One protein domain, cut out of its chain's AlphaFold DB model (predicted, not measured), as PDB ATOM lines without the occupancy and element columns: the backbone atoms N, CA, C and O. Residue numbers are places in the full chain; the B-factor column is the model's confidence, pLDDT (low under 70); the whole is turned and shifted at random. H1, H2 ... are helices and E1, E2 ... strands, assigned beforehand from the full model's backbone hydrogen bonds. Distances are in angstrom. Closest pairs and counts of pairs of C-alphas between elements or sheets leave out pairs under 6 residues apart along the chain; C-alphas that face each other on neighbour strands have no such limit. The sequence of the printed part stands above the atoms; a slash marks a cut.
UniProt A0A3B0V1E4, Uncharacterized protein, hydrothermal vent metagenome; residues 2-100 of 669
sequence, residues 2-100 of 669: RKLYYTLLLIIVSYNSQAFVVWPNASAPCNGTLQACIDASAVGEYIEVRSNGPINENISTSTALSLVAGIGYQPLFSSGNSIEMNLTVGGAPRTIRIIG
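Overview. This is residues 2 to 100 of the 669 residues of an uncharacterized protein of hydrothermal vent metagenome (UniProt A0A3B0V1E4). There is little regular structure: a small body is wound in stacked turns, a short solenoid with E1, E2, E4 and E6 on one wall and H1, E3 and E5 on the other, and residues 2 to 17 stick out as a tail. The 99 printed residues run E1, H1, E2, E3, E4, E5, E6; both sheets, E1 E2 E4 E6 and E3 E5, are parallel. The class is mixed, with 33 residues in named elements; the whole is loose, radius of gyration of the C-alphas 18.0 A, spanning 69 by 36 by 24 A.

Along the chain. E1 is residues 21 to 23, from C-alpha (13.001, -49.601, 204.417). H1 is 34 to 40, 10.1 A; E2 46 to 49; E3 59 to 61; E4 66 to 69; E5 83 to 88, 15.9 A; E6 94 to 99, 16.3 A, to C-alpha (3.070, -39.380, 208.763).

Arrangement. Within hydrogen-bond range are N 21 and O 46 of E1 and E2, 2.9 A, N 47 and O 66 of E2 and E4, 2.8 A, N 67 and O 97 of E4 and E6, 2.8 A, and N 84 and O 59 of E3 and E5, 2.8 A. E1, H1, E2 form a strand-helix-strand unit, parallel neighbour strands with a helix between, its crossover right-handed. H1, with every O i to N i+4 pair within range, is on the first sheet at a height of 9.3 A. The closest C-alphas of H1 and E3 are Gln 35 and Ile 59, 5.8 A.

Size, cuts and confidence. The C-alphas of Arg 2 and Gly 80 are farthest apart, 69.2 A. The printed part has no cut; the link E4 to E5 is long. Residues 2 to 19 and 89 to 91 have pLDDT under 70.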
ATOM      1  N   ARG A   2      -0.396 -75.563 245.248       27.20
ATOM      2  CA  ARG A   2       0.750 -75.442 244.331       27.20
ATOM      3  C   ARG A   2       1.048 -73.958 244.080       27.20
ATOM      4  O   ARG A   2       0.186 -73.256 243.572       27.20
ATOM      5  N   LYS A   3       2.254 -73.511 244.444       30.86
ATOM      6  CA  LYS A   3       2.809 -72.203 244.074       30.86
ATOM      7  C   LYS A   3       3.144 -72.230 242.580       30.86
ATOM      8  O   LYS A   3       4.018 -72.995 242.177       30.86
ATOM      9  N   LEU A   4       2.430 -71.447 241.775       27.58
ATOM     10  CA  LEU A   4       2.824 -71.147 240.401       27.58
ATOM     11  C   LEU A   4       3.865 -70.023 240.480       27.58
ATOM     12  O   LEU A   4       3.529 -68.888 240.798       27.58
ATOM     13  N   TYR A   5       5.133 -70.360 240.267       28.41
ATOM     14  CA  TYR A   5       6.187 -69.374 240.054       28.41
ATOM     15  C   TYR A   5       6.027 -68.828 238.633       28.41
ATOM     16  O   TYR A   5       6.371 -69.523 237.677       28.41
ATOM     17  N   TYR A   6       5.521 -67.605 238.476       31.44
ATOM     18  CA  TYR A   6       5.707 -66.865 237.229       31.44
ATOM     19  C   TYR A   6       7.153 -66.374 237.200       31.44
ATOM     20  O   TYR A   6       7.481 -65.275 237.629       31.44
ATOM     21  N   THR A   7       8.047 -67.247 236.740       31.53
ATOM     22  CA  THR A   7       9.348 -66.796 236.248       31.53
ATOM     23  C   THR A   7       9.032 -65.981 235.003       31.53
ATOM     24  O   THR A   7       8.514 -66.546 234.037       31.53
ATOM     25  N   LEU A   8       9.270 -64.668 235.040       34.59
ATOM     26  CA  LEU A   8       9.275 -63.828 233.848       34.59
ATOM     27  C   LEU A   8      10.424 -64.336 232.973       34.59
ATOM     28  O   LEU A   8      11.569 -63.904 233.084       34.59
ATOM     29  N   LEU A   9      10.140 -65.363 232.173       28.83
ATOM     30  CA  LEU A   9      11.001 -65.750 231.079       28.83
ATOM     31  C   LEU A   9      11.030 -64.518 230.183       28.83
ATOM     32  O   LEU A   9       9.983 -64.111 229.677       28.83
ATOM     33  N   LEU A  10      12.208 -63.909 230.041       33.97
ATOM     34  CA  LEU A  10      12.483 -62.897 229.032       33.97
ATOM     35  C   LEU A  10      12.326 -63.585 227.668       33.97
ATOM     36  O   LEU A  10      13.289 -63.973 227.008       33.97
ATOM     37  N   ILE A  11      11.082 -63.818 227.257       28.83
ATOM     38  CA  ILE A  11      10.760 -63.915 225.853       28.83
ATOM     39  C   ILE A  11      11.024 -62.495 225.401       28.83
ATOM     40  O   ILE A  11      10.240 -61.588 225.675       28.83
ATOM     41  N   ILE A  12      12.182 -62.300 224.770       30.84
ATOM     42  CA  ILE A  12      12.315 -61.276 223.750       30.84
ATOM     43  C   ILE A  12      11.156 -61.596 222.819       30.84
ATOM     44  O   ILE A  12      11.241 -62.491 221.978       30.84
ATOM     45  N   VAL A  13      10.012 -60.960 223.065       29.52
ATOM     46  CA  VAL A  13       8.980 -60.848 222.064       29.52
ATOM     47  C   VAL A  13       9.697 -59.986 221.054       29.52
ATOM     48  O   VAL A  13       9.760 -58.766 221.170       29.52
ATOM     49  N   SER A  14      10.355 -60.655 220.113       26.53
ATOM     50  CA  SER A  14      10.542 -60.107 218.799       26.53
ATOM     51  C   SER A  14       9.125 -59.770 218.369       26.53
ATOM     52  O   SER A  14       8.413 -60.601 217.803       26.53
ATOM     53  N   TYR A  15       8.692 -58.548 218.688       30.38
ATOM     54  CA  TYR A  15       7.822 -57.838 217.790       30.38
ATOM     55  C   TYR A  15       8.424 -58.129 216.424       30.38
ATOM     56  O   TYR A  15       9.647 -58.025 216.244       30.38
ATOM     57  N   ASN A  16       7.602 -58.580 215.484       28.75
ATOM     58  CA  ASN A  16       7.965 -58.365 214.101       28.75
ATOM     59  C   ASN A  16       8.054 -56.839 213.979       28.75
ATOM     60  O   ASN A  16       7.074 -56.177 213.665       28.75
ATOM     61  N   SER A  17       9.210 -56.280 214.348       40.34
ATOM     62  CA  SER A  17       9.709 -55.031 213.833       40.34
ATOM     63  C   SER A  17       9.729 -55.336 212.352       40.34
ATOM     64  O   SER A  17      10.549 -56.109 211.850       40.34
ATOM     65  N   GLN A  18       8.657 -54.921 211.688       51.16
ATOM     66  CA  GLN A  18       8.618 -54.951 210.252       51.16
ATOM     67  C   GLN A  18       9.799 -54.072 209.865       51.16
ATOM     68  O   GLN A  18       9.797 -52.881 210.166       51.16
ATOM     69  N   ALA A  19      10.866 -54.699 209.366       60.84
ATOM     70  CA  ALA A  19      12.102 -53.995 209.088       60.84
ATOM     71  C   ALA A  19      11.764 -52.835 208.149       60.84
ATOM     72  O   ALA A  19      11.274 -53.056 207.040       60.84
ATOM     73  N   PHE A  20      11.946 -51.607 208.632       78.38
ATOM     74  CA  PHE A  20      11.685 -50.425 207.833       78.38
ATOM     75  C   PHE A  20      12.668 -50.401 206.670       78.38
ATOM     76  O   PHE A  20      13.879 -50.567 206.851       78.38
ATOM     77  N   VAL A  21      12.154 -50.137 205.475       92.50
ATOM     78  CA  VAL A  21      13.001 -49.601 204.417       92.50
ATOM     79  C   VAL A  21      13.343 -48.176 204.837       92.50
ATOM     80  O   VAL A  21      12.468 -47.413 205.217       92.50
ATOM     81  N   VAL A  22      14.616 -47.802 204.831       94.25
ATOM     82  CA  VAL A  22      15.034 -46.449 205.232       94.25
ATOM     83  C   VAL A  22      15.393 -45.651 203.985       94.25
ATOM     84  O   VAL A  22      16.099 -46.172 203.119       94.25
ATOM     85  N   TRP A  23      14.957 -44.393 203.907       95.50
ATOM     86  CA  TRP A  23      15.412 -43.437 202.898       95.50
ATOM     87  C   TRP A  23      15.804 -42.087 203.530       95.50
ATOM     88  O   TRP A  23      15.054 -41.566 204.353       95.50
ATOM     89  N   PRO A  24      16.930 -41.475 203.127       93.88
ATOM     90  CA  PRO A  24      17.990 -42.074 202.318       93.88
ATOM     91  C   PRO A  24      18.718 -43.175 203.105       93.88
ATOM     92  O   PRO A  24      18.871 -43.087 204.324       93.88
ATOM     93  N   ASN A  25      19.188 -44.217 202.422       87.62
ATOM     94  CA  ASN A  25      20.085 -45.214 203.010       87.62
ATOM     95  C   ASN A  25      21.373 -45.384 202.184       87.62
ATOM     96  O   ASN A  25      21.581 -44.709 201.182       87.62
ATOM     97  N   ALA A  26      22.281 -46.257 202.628       78.19
ATOM     98  CA  ALA A  26      23.577 -46.440 201.971       78.19
ATOM     99  C   ALA A  26      23.529 -47.309 200.695       78.19
ATOM    100  O   ALA A  26      24.481 -47.295 199.915       78.19
ATOM    101  N   SER A  27      22.459 -48.079 200.474       88.31
ATOM    102  CA  SER A  27      22.379 -49.095 199.415       88.31
ATOM    103  C   SER A  27      21.350 -48.740 198.344       88.31
ATOM    104  O   SER A  27      20.264 -48.240 198.621       88.31
ATOM    105  N   ALA A  28      21.665 -49.030 197.085       88.12
ATOM    106  CA  ALA A  28      20.688 -48.873 196.013       88.12
ATOM    107  C   ALA A  28      19.464 -49.784 196.245       88.12
ATOM    108  O   ALA A  28      19.639 -50.899 196.743       88.12
ATOM    109  N   PRO A  29      18.246 -49.345 195.877       90.44
ATOM    110  CA  PRO A  29      17.917 -48.087 195.185       90.44
ATOM    111  C   PRO A  29      17.568 -46.908 196.115       90.44
ATOM    112  O   PRO A  29      17.430 -45.778 195.655       90.44
ATOM    113  N   CYS A  30      17.491 -47.138 197.425       94.12
ATOM    114  CA  CYS A  30      17.132 -46.126 198.424       94.12
ATOM    115  C   CYS A  30      18.292 -45.196 198.832       94.12
ATOM    116  O   CYS A  30      18.138 -44.378 199.738       94.12
ATOM    117  N   ASN A  31      19.440 -45.281 198.158       93.50
ATOM    118  CA  ASN A  31      20.535 -44.313 198.256       93.50
ATOM    119  C   ASN A  31      20.416 -43.141 197.264       93.50
ATOM    120  O   ASN A  31      21.256 -42.243 197.279       93.50
ATOM    121  N   GLY A  32      19.407 -43.178 196.388       92.94
ATOM    122  CA  GLY A  32      19.082 -42.124 195.434       92.94
ATOM    123  C   GLY A  32      17.902 -41.274 195.903       92.94
ATOM    124  O   GLY A  32      17.893 -40.749 197.015       92.94
ATOM    125  N   THR A  33      16.901 -41.128 195.038       96.19
ATOM    126  CA  THR A  33      15.696 -40.337 195.322       96.19
ATOM    127  C   THR A  33      14.665 -41.141 196.120       96.19
ATOM    128  O   THR A  33      14.721 -42.376 196.155       96.19
ATOM    129  N   LEU A  34      13.724 -40.457 196.774       97.19
ATOM    130  CA  LEU A  34      12.646 -41.107 197.517       97.19
ATOM    131  C   LEU A  34      11.740 -41.883 196.560       97.19
ATOM    132  O   LEU A  34      11.350 -43.005 196.881       97.19
ATOM    133  N   GLN A  35      11.473 -41.348 195.363       97.56
ATOM    134  CA  GLN A  35      10.708 -42.062 194.339       97.56
ATOM    135  C   GLN A  35      11.382 -43.385 193.946       97.56
ATOM    136  O   GLN A  35      10.716 -44.414 193.904       97.56
ATOM    137  N   ALA A  36      12.703 -43.399 193.736       96.25
ATOM    138  CA  ALA A  36      13.422 -44.628 193.387       96.25
ATOM    139  C   ALA A  36      13.363 -45.687 194.504       96.25
ATOM    140  O   ALA A  36      13.325 -46.886 194.224       96.25
ATOM    141  N   CYS A  37      13.343 -45.251 195.766       96.81
ATOM    142  CA  CYS A  37      13.133 -46.138 196.906       96.81
ATOM    143  C   CYS A  37      11.709 -46.718 196.912       96.81
ATOM    144  O   CYS A  37      11.537 -47.927 197.028       96.81
ATOM    145  N   ILE A  38      10.702 -45.865 196.702       95.81
ATOM    146  CA  ILE A  38       9.281 -46.236 196.605       95.81
ATOM    147  C   ILE A  38       9.031 -47.241 195.479       95.81
ATOM    148  O   ILE A  38       8.333 -48.228 195.694       95.81
ATOM    149  N   ASP A  39       9.611 -47.018 194.299       95.31
ATOM    150  CA  ASP A  39       9.432 -47.882 193.125       95.31
ATOM    151  C   ASP A  39       9.987 -49.296 193.341       95.31
ATOM    152  O   ASP A  39       9.539 -50.253 192.709       95.31
ATOM    153  N   ALA A  40      10.969 -49.432 194.233       93.62
ATOM    154  CA  ALA A  40      11.580 -50.707 194.579       93.62
ATOM    155  C   ALA A  40      10.936 -51.394 195.787       93.62
ATOM    156  O   ALA A  40      11.201 -52.576 196.023       93.62
ATOM    157  N   SER A  41      10.119 -50.665 196.544       92.56
ATOM    158  CA  SER A  41       9.450 -51.162 197.736       92.56
ATOM    159  C   SER A  41       8.205 -51.977 197.403       92.56
ATOM    160  O   SER A  41       7.451 -51.691 196.469       92.56
ATOM    161  N   ALA A  42       7.964 -53.013 198.202       90.75
ATOM    162  CA  ALA A  42       6.810 -53.885 198.035       90.75
ATOM    163  C   ALA A  42       5.521 -53.284 198.629       90.75
ATOM    164  O   ALA A  42       5.526 -52.415 199.502       90.75
ATOM    165  N   VAL A  43       4.374 -53.801 198.179       88.38
ATOM    166  CA  VAL A  43       3.065 -53.483 198.770       88.38
ATOM    167  C   VAL A  43       3.066 -53.824 200.264       88.38
ATOM    168  O   VAL A  43       3.413 -54.939 200.649       88.38
ATOM    169  N   GLY A  44       2.607 -52.887 201.091       87.50
ATOM    170  CA  GLY A  44       2.533 -53.020 202.545       87.50
ATOM    171  C   GLY A  44       3.831 -52.694 203.286       87.50
ATOM    172  O   GLY A  44       3.842 -52.784 204.514       87.50
ATOM    173  N   GLU A  45       4.910 -52.320 202.591       90.75
ATOM    174  CA  GLU A  45       6.142 -51.870 203.245       90.75
ATOM    175  C   GLU A  45       5.989 -50.511 203.930       90.75
ATOM    176  O   GLU A  45       5.123 -49.701 203.591       90.75
ATOM    177  N   TYR A  46       6.873 -50.274 204.899       92.81
ATOM    178  CA  TYR A  46       7.026 -49.001 205.586       92.81
ATOM    179  C   TYR A  46       8.385 -48.420 205.223       92.81
ATOM    180  O   TYR A  46       9.417 -49.037 205.496       92.81
ATOM    181  N   ILE A  47       8.369 -47.227 204.637       95.69
ATOM    182  CA  ILE A  47       9.563 -46.448 204.352       95.69
ATOM    183  C   ILE A  47       9.703 -45.373 205.429       95.69
ATOM    184  O   ILE A  47       8.884 -44.455 205.518       95.69
ATOM    185  N   GLU A  48      10.748 -45.492 206.242       95.75
ATOM    186  CA  GLU A  48      11.151 -44.481 207.209       95.75
ATOM    187  C   GLU A  48      11.997 -43.403 206.516       95.75
ATOM    188  O   GLU A  48      13.095 -43.670 206.018       95.75
ATOM    189  N   VAL A  49      11.491 -42.172 206.493       97.06
ATOM    190  CA  VAL A  49      12.128 -41.030 205.838       97.06
ATOM    191  C   VAL A  49      12.964 -40.237 206.841       97.06
ATOM    192  O   VAL A  49      12.440 -39.487 207.662       97.06
ATOM    193  N   ARG A  50      14.287 -40.381 206.755       95.50
ATOM    194  CA  ARG A  50      15.290 -39.777 207.645       95.50
ATOM    195  C   ARG A  50      16.002 -38.594 206.984       95.50
ATOM    196  O   ARG A  50      17.217 -38.602 206.803       95.50
ATOM    197  N   SER A  51      15.240 -37.573 206.591       94.44
ATOM    198  CA  SER A  51      15.782 -36.354 205.972       94.44
ATOM    199  C   SER A  51      15.399 -35.105 206.760       94.44
ATOM    200  O   SER A  51      14.239 -34.928 207.108       94.44
ATOM    201  N   ASN A  52      16.375 -34.219 206.972       92.44
ATOM    202  CA  ASN A  52      16.165 -32.822 207.383       92.44
ATOM    203  C   ASN A  52      16.407 -31.840 206.221       92.44
ATOM    204  O   ASN A  52      16.305 -30.627 206.386       92.44
ATOM    205  N   GLY A  53      16.803 -32.359 205.053       90.69
ATOM    206  CA  GLY A  53      17.014 -31.584 203.837       90.69
ATOM    207  C   GLY A  53      15.766 -31.553 202.948       90.69
ATOM    208  O   GLY A  53      14.882 -32.403 203.097       90.69
ATOM    209  N   PRO A  54      15.706 -30.601 201.998       94.50
ATOM    210  CA  PRO A  54      14.593 -30.487 201.068       94.50
ATOM    211  C   PRO A  54      14.470 -31.727 200.171       94.50
ATOM    212  O   PRO A  54      15.420 -32.119 199.493       94.50
ATOM    213  N   ILE A  55      13.271 -32.300 200.118       97.75
ATOM    214  CA  ILE A  55      12.851 -33.310 199.148       97.75
ATOM    215  C   ILE A  55      12.354 -32.551 197.917       97.75
ATOM    216  O   ILE A  55      11.335 -31.856 197.968       97.75
ATOM    217  N   ASN A  56      13.122 -32.593 196.828       96.31
ATOM    218  CA  ASN A  56      12.848 -31.822 195.613       96.31
ATOM    219  C   ASN A  56      12.365 -32.710 194.457       96.31
ATOM    220  O   ASN A  56      12.946 -32.718 193.374       96.31
ATOM    221  N   GLU A  57      11.323 -33.492 194.717       96.50
ATOM    222  CA  GLU A  57      10.681 -34.373 193.744       96.50
ATOM    223  C   GLU A  57       9.197 -34.541 194.090       96.50
ATOM    224  O   GLU A  57       8.819 -34.465 195.259       96.50
ATOM    225  N   ASN A  58       8.362 -34.783 193.078       96.19
ATOM    226  CA  ASN A  58       6.994 -35.249 193.290       96.19
ATOM    227  C   ASN A  58       7.003 -36.760 193.476       96.19
ATOM    228  O   ASN A  58       7.698 -37.459 192.741       96.19
ATOM    229  N   ILE A  59       6.180 -37.252 194.400       97.56
ATOM    230  CA  ILE A  59       5.963 -38.681 194.578       97.56
ATOM    231  C   ILE A  59       4.685 -39.085 193.857       97.56
ATOM    232  O   ILE A  59       3.619 -38.537 194.129       97.56
ATOM    233  N   SER A  60       4.783 -40.070 192.969       96.19
ATOM    234  CA  SER A  60       3.630 -40.698 192.333       96.19
ATOM    235  C   SER A  60       3.749 -42.211 192.417       96.19
ATOM    236  O   SER A  60       4.755 -42.782 192.006       96.19
ATOM    237  N   THR A  61       2.735 -42.879 192.964       93.25
ATOM    238  CA  THR A  61       2.756 -44.341 193.070       93.25
ATOM    239  C   THR A  61       1.365 -44.953 193.005       93.25
ATOM    240  O   THR A  61       0.379 -44.364 193.447       93.25
ATOM    241  N   SER A  62       1.286 -46.164 192.459       91.12
ATOM    242  CA  SER A  62       0.117 -47.044 192.555       91.12
ATOM    243  C   SER A  62       0.307 -48.167 193.579       91.12
ATOM    244  O   SER A  62      -0.595 -48.980 193.784       91.12
ATOM    245  N   THR A  63       1.479 -48.234 194.213       88.75
ATOM    246  CA  THR A  63       1.823 -49.226 195.230       88.75
ATOM    247  C   THR A  63       1.291 -48.764 196.582       88.75
ATOM    248  O   THR A  63       1.628 -47.683 197.060       88.75
ATOM    249  N   ALA A  64       0.461 -49.588 197.224       89.94
ATOM    250  CA  ALA A  64      -0.037 -49.306 198.567       89.94
ATOM    251  C   ALA A  64       1.065 -49.586 199.603       89.94
ATOM    252  O   ALA A  64       1.205 -50.722 200.055       89.94
ATOM    253  N   LEU A  65       1.847 -48.565 199.949       92.94
ATOM    254  CA  LEU A  65       2.898 -48.598 200.972       92.94
ATOM    255  C   LEU A  65       2.785 -47.404 201.930       92.94
ATOM    256  O   LEU A  65       2.001 -46.482 201.701       92.94
ATOM    257  N   SER A  66       3.546 -47.435 203.020       96.19
ATOM    258  CA  SER A  66       3.557 -46.404 204.059       96.19
ATOM    259  C   SER A  66       4.820 -45.546 203.988       96.19
ATOM    260  O   SER A  66       5.923 -46.077 203.908       96.19
ATOM    261  N   LEU A  67       4.662 -44.227 204.077       97.62
ATOM    262  CA  LEU A  67       5.725 -43.237 204.230       97.62
ATOM    263  C   LEU A  67       5.615 -42.623 205.628       97.62
ATOM    264  O   LEU A  67       4.577 -42.069 205.993       97.62
ATOM    265  N   VAL A  68       6.671 -42.728 206.426       97.31
ATOM    266  CA  VAL A  68       6.677 -42.268 207.821       97.31
ATOM    267  C   VAL A  68       7.959 -41.491 208.069       97.31
ATOM    268  O   VAL A  68       9.043 -42.008 207.815       97.31
ATOM    269  N   ALA A  69       7.865 -40.255 208.548       96.44
ATOM    270  CA  ALA A  69       9.036 -39.509 208.988       96.44
ATOM    271  C   ALA A  69       9.757 -40.268 210.111       96.44
ATOM    272  O   ALA A  69       9.135 -40.725 211.072       96.44
ATOM    273  N   GLY A  70      11.078 -40.404 209.995       94.25
ATOM    274  CA  GLY A  70      11.890 -40.961 211.067       94.25
ATOM    275  C   GLY A  70      11.833 -40.064 212.300       94.25
ATOM    276  O   GLY A  70      11.867 -38.839 212.193       94.25
ATOM    277  N   ILE A  71      11.771 -40.660 213.486       91.62
ATOM    278  CA  ILE A  71      11.708 -39.908 214.745       91.62
ATOM    279  C   ILE A  71      12.959 -39.025 214.890       91.62
ATOM    280  O   ILE A  71      14.090 -39.501 214.782       91.62
ATOM    281  N   GLY A  72      12.746 -37.732 215.142       90.50
ATOM    282  CA  GLY A  72      13.804 -36.718 215.202       90.50
ATOM    283  C   GLY A  72      14.216 -36.130 213.847       90.50
ATOM    284  O   GLY A  72      15.105 -35.281 213.813       90.50
ATOM    285  N   TYR A  73      13.573 -36.542 212.752       94.38
ATOM    286  CA  TYR A  73      13.731 -35.934 211.433       94.38
ATOM    287  C   TYR A  73      12.511 -35.089 211.065       94.38
ATOM    288  O   TYR A  73      11.392 -35.375 211.483       94.38
ATOM    289  N   GLN A  74      12.730 -34.062 210.245       93.62
ATOM    290  CA  GLN A  74      11.694 -33.170 209.722       93.62
ATOM    291  C   GLN A  74      11.724 -33.161 208.186       93.62
ATOM    292  O   GLN A  74      12.253 -32.223 207.577       93.62
ATOM    293  N   PRO A  75      11.178 -34.200 207.529       96.94
ATOM    294  CA  PRO A  75      11.142 -34.265 206.077       96.94
ATOM    295  C   PRO A  75      10.320 -33.116 205.491       96.94
ATOM    296  O   PRO A  75       9.140 -32.940 205.810       96.94
ATOM    297  N   LEU A  76      10.947 -32.348 204.602       97.19
ATOM    298  CA  LEU A  76      10.365 -31.158 203.993       97.19
ATOM    299  C   LEU A  76      10.302 -31.318 202.477       97.19
ATOM    300  O   LEU A  76      11.335 -31.302 201.812       97.19
ATOM    301  N   PHE A  77       9.103 -31.404 201.912       97.44
ATOM    302  CA  PHE A  77       8.898 -31.272 200.473       97.44
ATOM    303  C   PHE A  77       9.071 -29.813 200.040       97.44
ATOM    304  O   PHE A  77       8.452 -28.898 200.589       97.44
ATOM    305  N   SER A  78       9.934 -29.606 199.042       95.44
ATOM    306  CA  SER A  78      10.190 -28.288 198.445       95.44
ATOM    307  C   SER A  78       8.935 -27.732 197.765       95.44
ATOM    308  O   SER A  78       8.040 -28.496 197.411       95.44
ATOM    309  N   SER A  79       8.899 -26.411 197.543       94.12
ATOM    310  CA  SER A  79       7.727 -25.702 197.004       94.12
ATOM    311  C   SER A  79       7.103 -26.405 195.795       94.12
ATOM    312  O   SER A  79       7.779 -26.609 194.788       94.12
ATOM    313  N   GLY A  80       5.815 -26.733 195.881       91.31
ATOM    314  CA  GLY A  80       5.037 -27.325 194.789       91.31
ATOM    315  C   GLY A  80       5.126 -28.849 194.684       91.31
ATOM    316  O   GLY A  80       4.352 -29.440 193.931       91.31
ATOM    317  N   ASN A  81       6.020 -29.502 195.433       94.69
ATOM    318  CA  ASN A  81       6.142 -30.956 195.408       94.69
ATOM    319  C   ASN A  81       5.127 -31.622 196.340       94.69
ATOM    320  O   ASN A  81       4.877 -31.153 197.448       94.69
ATOM    321  N   SER A  82       4.550 -32.730 195.881       95.25
ATOM    322  CA  SER A  82       3.429 -33.410 196.539       95.25
ATOM    323  C   SER A  82       3.611 -34.926 196.575       95.25
ATOM    324  O   SER A  82       4.432 -35.483 195.844       95.25
ATOM    325  N   ILE A  83       2.799 -35.593 197.397       97.12
ATOM    326  CA  ILE A  83       2.609 -37.045 197.346       97.12
ATOM    327  C   ILE A  83       1.268 -37.349 196.692       97.12
ATOM    328  O   ILE A  83       0.223 -36.903 197.166       97.12
ATOM    329  N   GLU A  84       1.289 -38.160 195.640       96.19
ATOM    330  CA  GLU A  84       0.102 -38.659 194.962       96.19
ATOM    331  C   GLU A  84       0.111 -40.193 194.880       96.19
ATOM    332  O   GLU A  84       0.868 -40.807 194.131       96.19
ATOM    333  N   MET A  85      -0.783 -40.826 195.637       94.62
ATOM    334  CA  MET A  85      -1.015 -42.267 195.612       94.62
ATOM    335  C   MET A  85      -2.297 -42.572 194.831       94.62
ATOM    336  O   MET A  85      -3.399 -42.309 195.311       94.62
ATOM    337  N   ASN A  86      -2.164 -43.132 193.628       92.44
ATOM    338  CA  ASN A  86      -3.270 -43.566 192.771       92.44
ATOM    339  C   ASN A  86      -3.374 -45.097 192.810       92.44
ATOM    340  O   ASN A  86      -2.852 -45.807 191.952       92.44
ATOM    341  N   LEU A  87      -4.031 -45.608 193.844       89.31
ATOM    342  CA  LEU A  87      -4.108 -47.026 194.162       89.31
ATOM    343  C   LEU A  87      -5.186 -47.704 193.307       89.31
ATOM    344  O   LEU A  87      -6.381 -47.596 193.572       89.31
ATOM    345  N   THR A  88      -4.759 -48.414 192.267       75.62
ATOM    346  CA  THR A  88      -5.624 -49.240 191.414       75.62
ATOM    347  C   THR A  88      -5.319 -50.704 191.677       75.62
ATOM    348  O   THR A  88      -4.408 -51.271 191.073       75.62
ATOM    349  N   VAL A  89      -6.023 -51.328 192.612       60.62
ATOM    350  CA  VAL A  89      -5.702 -52.700 193.020       60.62
ATOM    351  C   VAL A  89      -6.972 -53.497 193.275       60.62
ATOM    352  O   VAL A  89      -7.862 -53.044 193.978       60.62
ATOM    353  N   GLY A  90      -7.043 -54.707 192.719       61.81
ATOM    354  CA  GLY A  90      -7.887 -55.778 193.250       61.81
ATOM    355  C   GLY A  90      -7.080 -56.605 194.254       61.81
ATOM    356  O   GLY A  90      -5.874 -56.772 194.072       61.81
ATOM    357  N   GLY A  91      -7.708 -57.122 195.313       64.94
ATOM    358  CA  GLY A  91      -7.032 -58.004 196.273       64.94
ATOM    359  C   GLY A  91      -7.416 -57.782 197.738       64.94
ATOM    360  O   GLY A  91      -8.491 -57.273 198.041       64.94
ATOM    361  N   ALA A  92      -6.535 -58.225 198.643       75.19
ATOM    362  CA  ALA A  92      -6.736 -58.190 200.093       75.19
ATOM    363  C   ALA A  92      -6.671 -56.760 200.677       75.19
ATOM    364  O   ALA A  92      -6.003 -55.911 200.081       75.19
ATOM    365  N   PRO A  93      -7.288 -56.506 201.853       82.75
ATOM    366  CA  PRO A  93      -7.235 -55.213 202.538       82.75
ATOM    367  C   PRO A  93      -5.810 -54.676 202.724       82.75
ATOM    368  O   PRO A  93      -4.852 -55.445 202.900       82.75
ATOM    369  N   ARG A  94      -5.666 -53.349 202.677       86.44
ATOM    370  CA  ARG A  94      -4.380 -52.643 202.795       86.44
ATOM    371  C   ARG A  94      -4.474 -51.461 203.744       86.44
ATOM    372  O   ARG A  94      -5.518 -50.829 203.835       86.44
ATOM    373  N   THR A  95      -3.349 -51.114 204.360       91.69
ATOM    374  CA  THR A  95      -3.192 -49.875 205.123       91.69
ATOM    375  C   THR A  95      -2.020 -49.083 204.563       91.69
ATOM    376  O   THR A  95      -0.931 -49.634 204.404       91.69
ATOM    377  N   ILE A  96      -2.237 -47.798 204.297       94.81
ATOM    378  CA  ILE A  96      -1.172 -46.838 203.994       94.81
ATOM    379  C   ILE A  96      -1.067 -45.817 205.123       94.81
ATOM    380  O   ILE A  96      -2.055 -45.516 205.797       94.81
ATOM    381  N   ARG A  97       0.133 -45.274 205.309       97.44
ATOM    382  CA  ARG A  97       0.425 -44.204 206.264       97.44
ATOM    383  C   ARG A  97       1.215 -43.104 205.573       97.44
ATOM    384  O   ARG A  97       2.125 -43.415 204.812       97.44
ATOM    385  N   ILE A  98       0.870 -41.850 205.836       98.38
ATOM    386  CA  ILE A  98       1.651 -40.667 205.457       98.38
ATOM    387  C   ILE A  98       1.770 -39.814 206.717       98.38
ATOM    388  O   ILE A  98       0.798 -39.163 207.108       98.38
ATOM    389  N   ILE A  99       2.917 -39.899 207.395       97.56
ATOM    390  CA  ILE A  99       3.070 -39.380 208.763       97.56
ATOM    391  C   ILE A  99       4.272 -38.447 208.889       97.56
ATOM    392  O   ILE A  99       5.385 -38.843 208.551       97.56
ATOM    393  N   GLY A 100       4.058 -37.251 209.445       96.12
ATOM    394  CA  GLY A 100       5.141 -36.374 209.913       96.12
ATOM    395  C   GLY A 100       5.862 -35.560 208.833       96.12
ATOM    396  O   GLY A 100       7.000 -35.146 209.043       96.12
TER     397      GLY A 100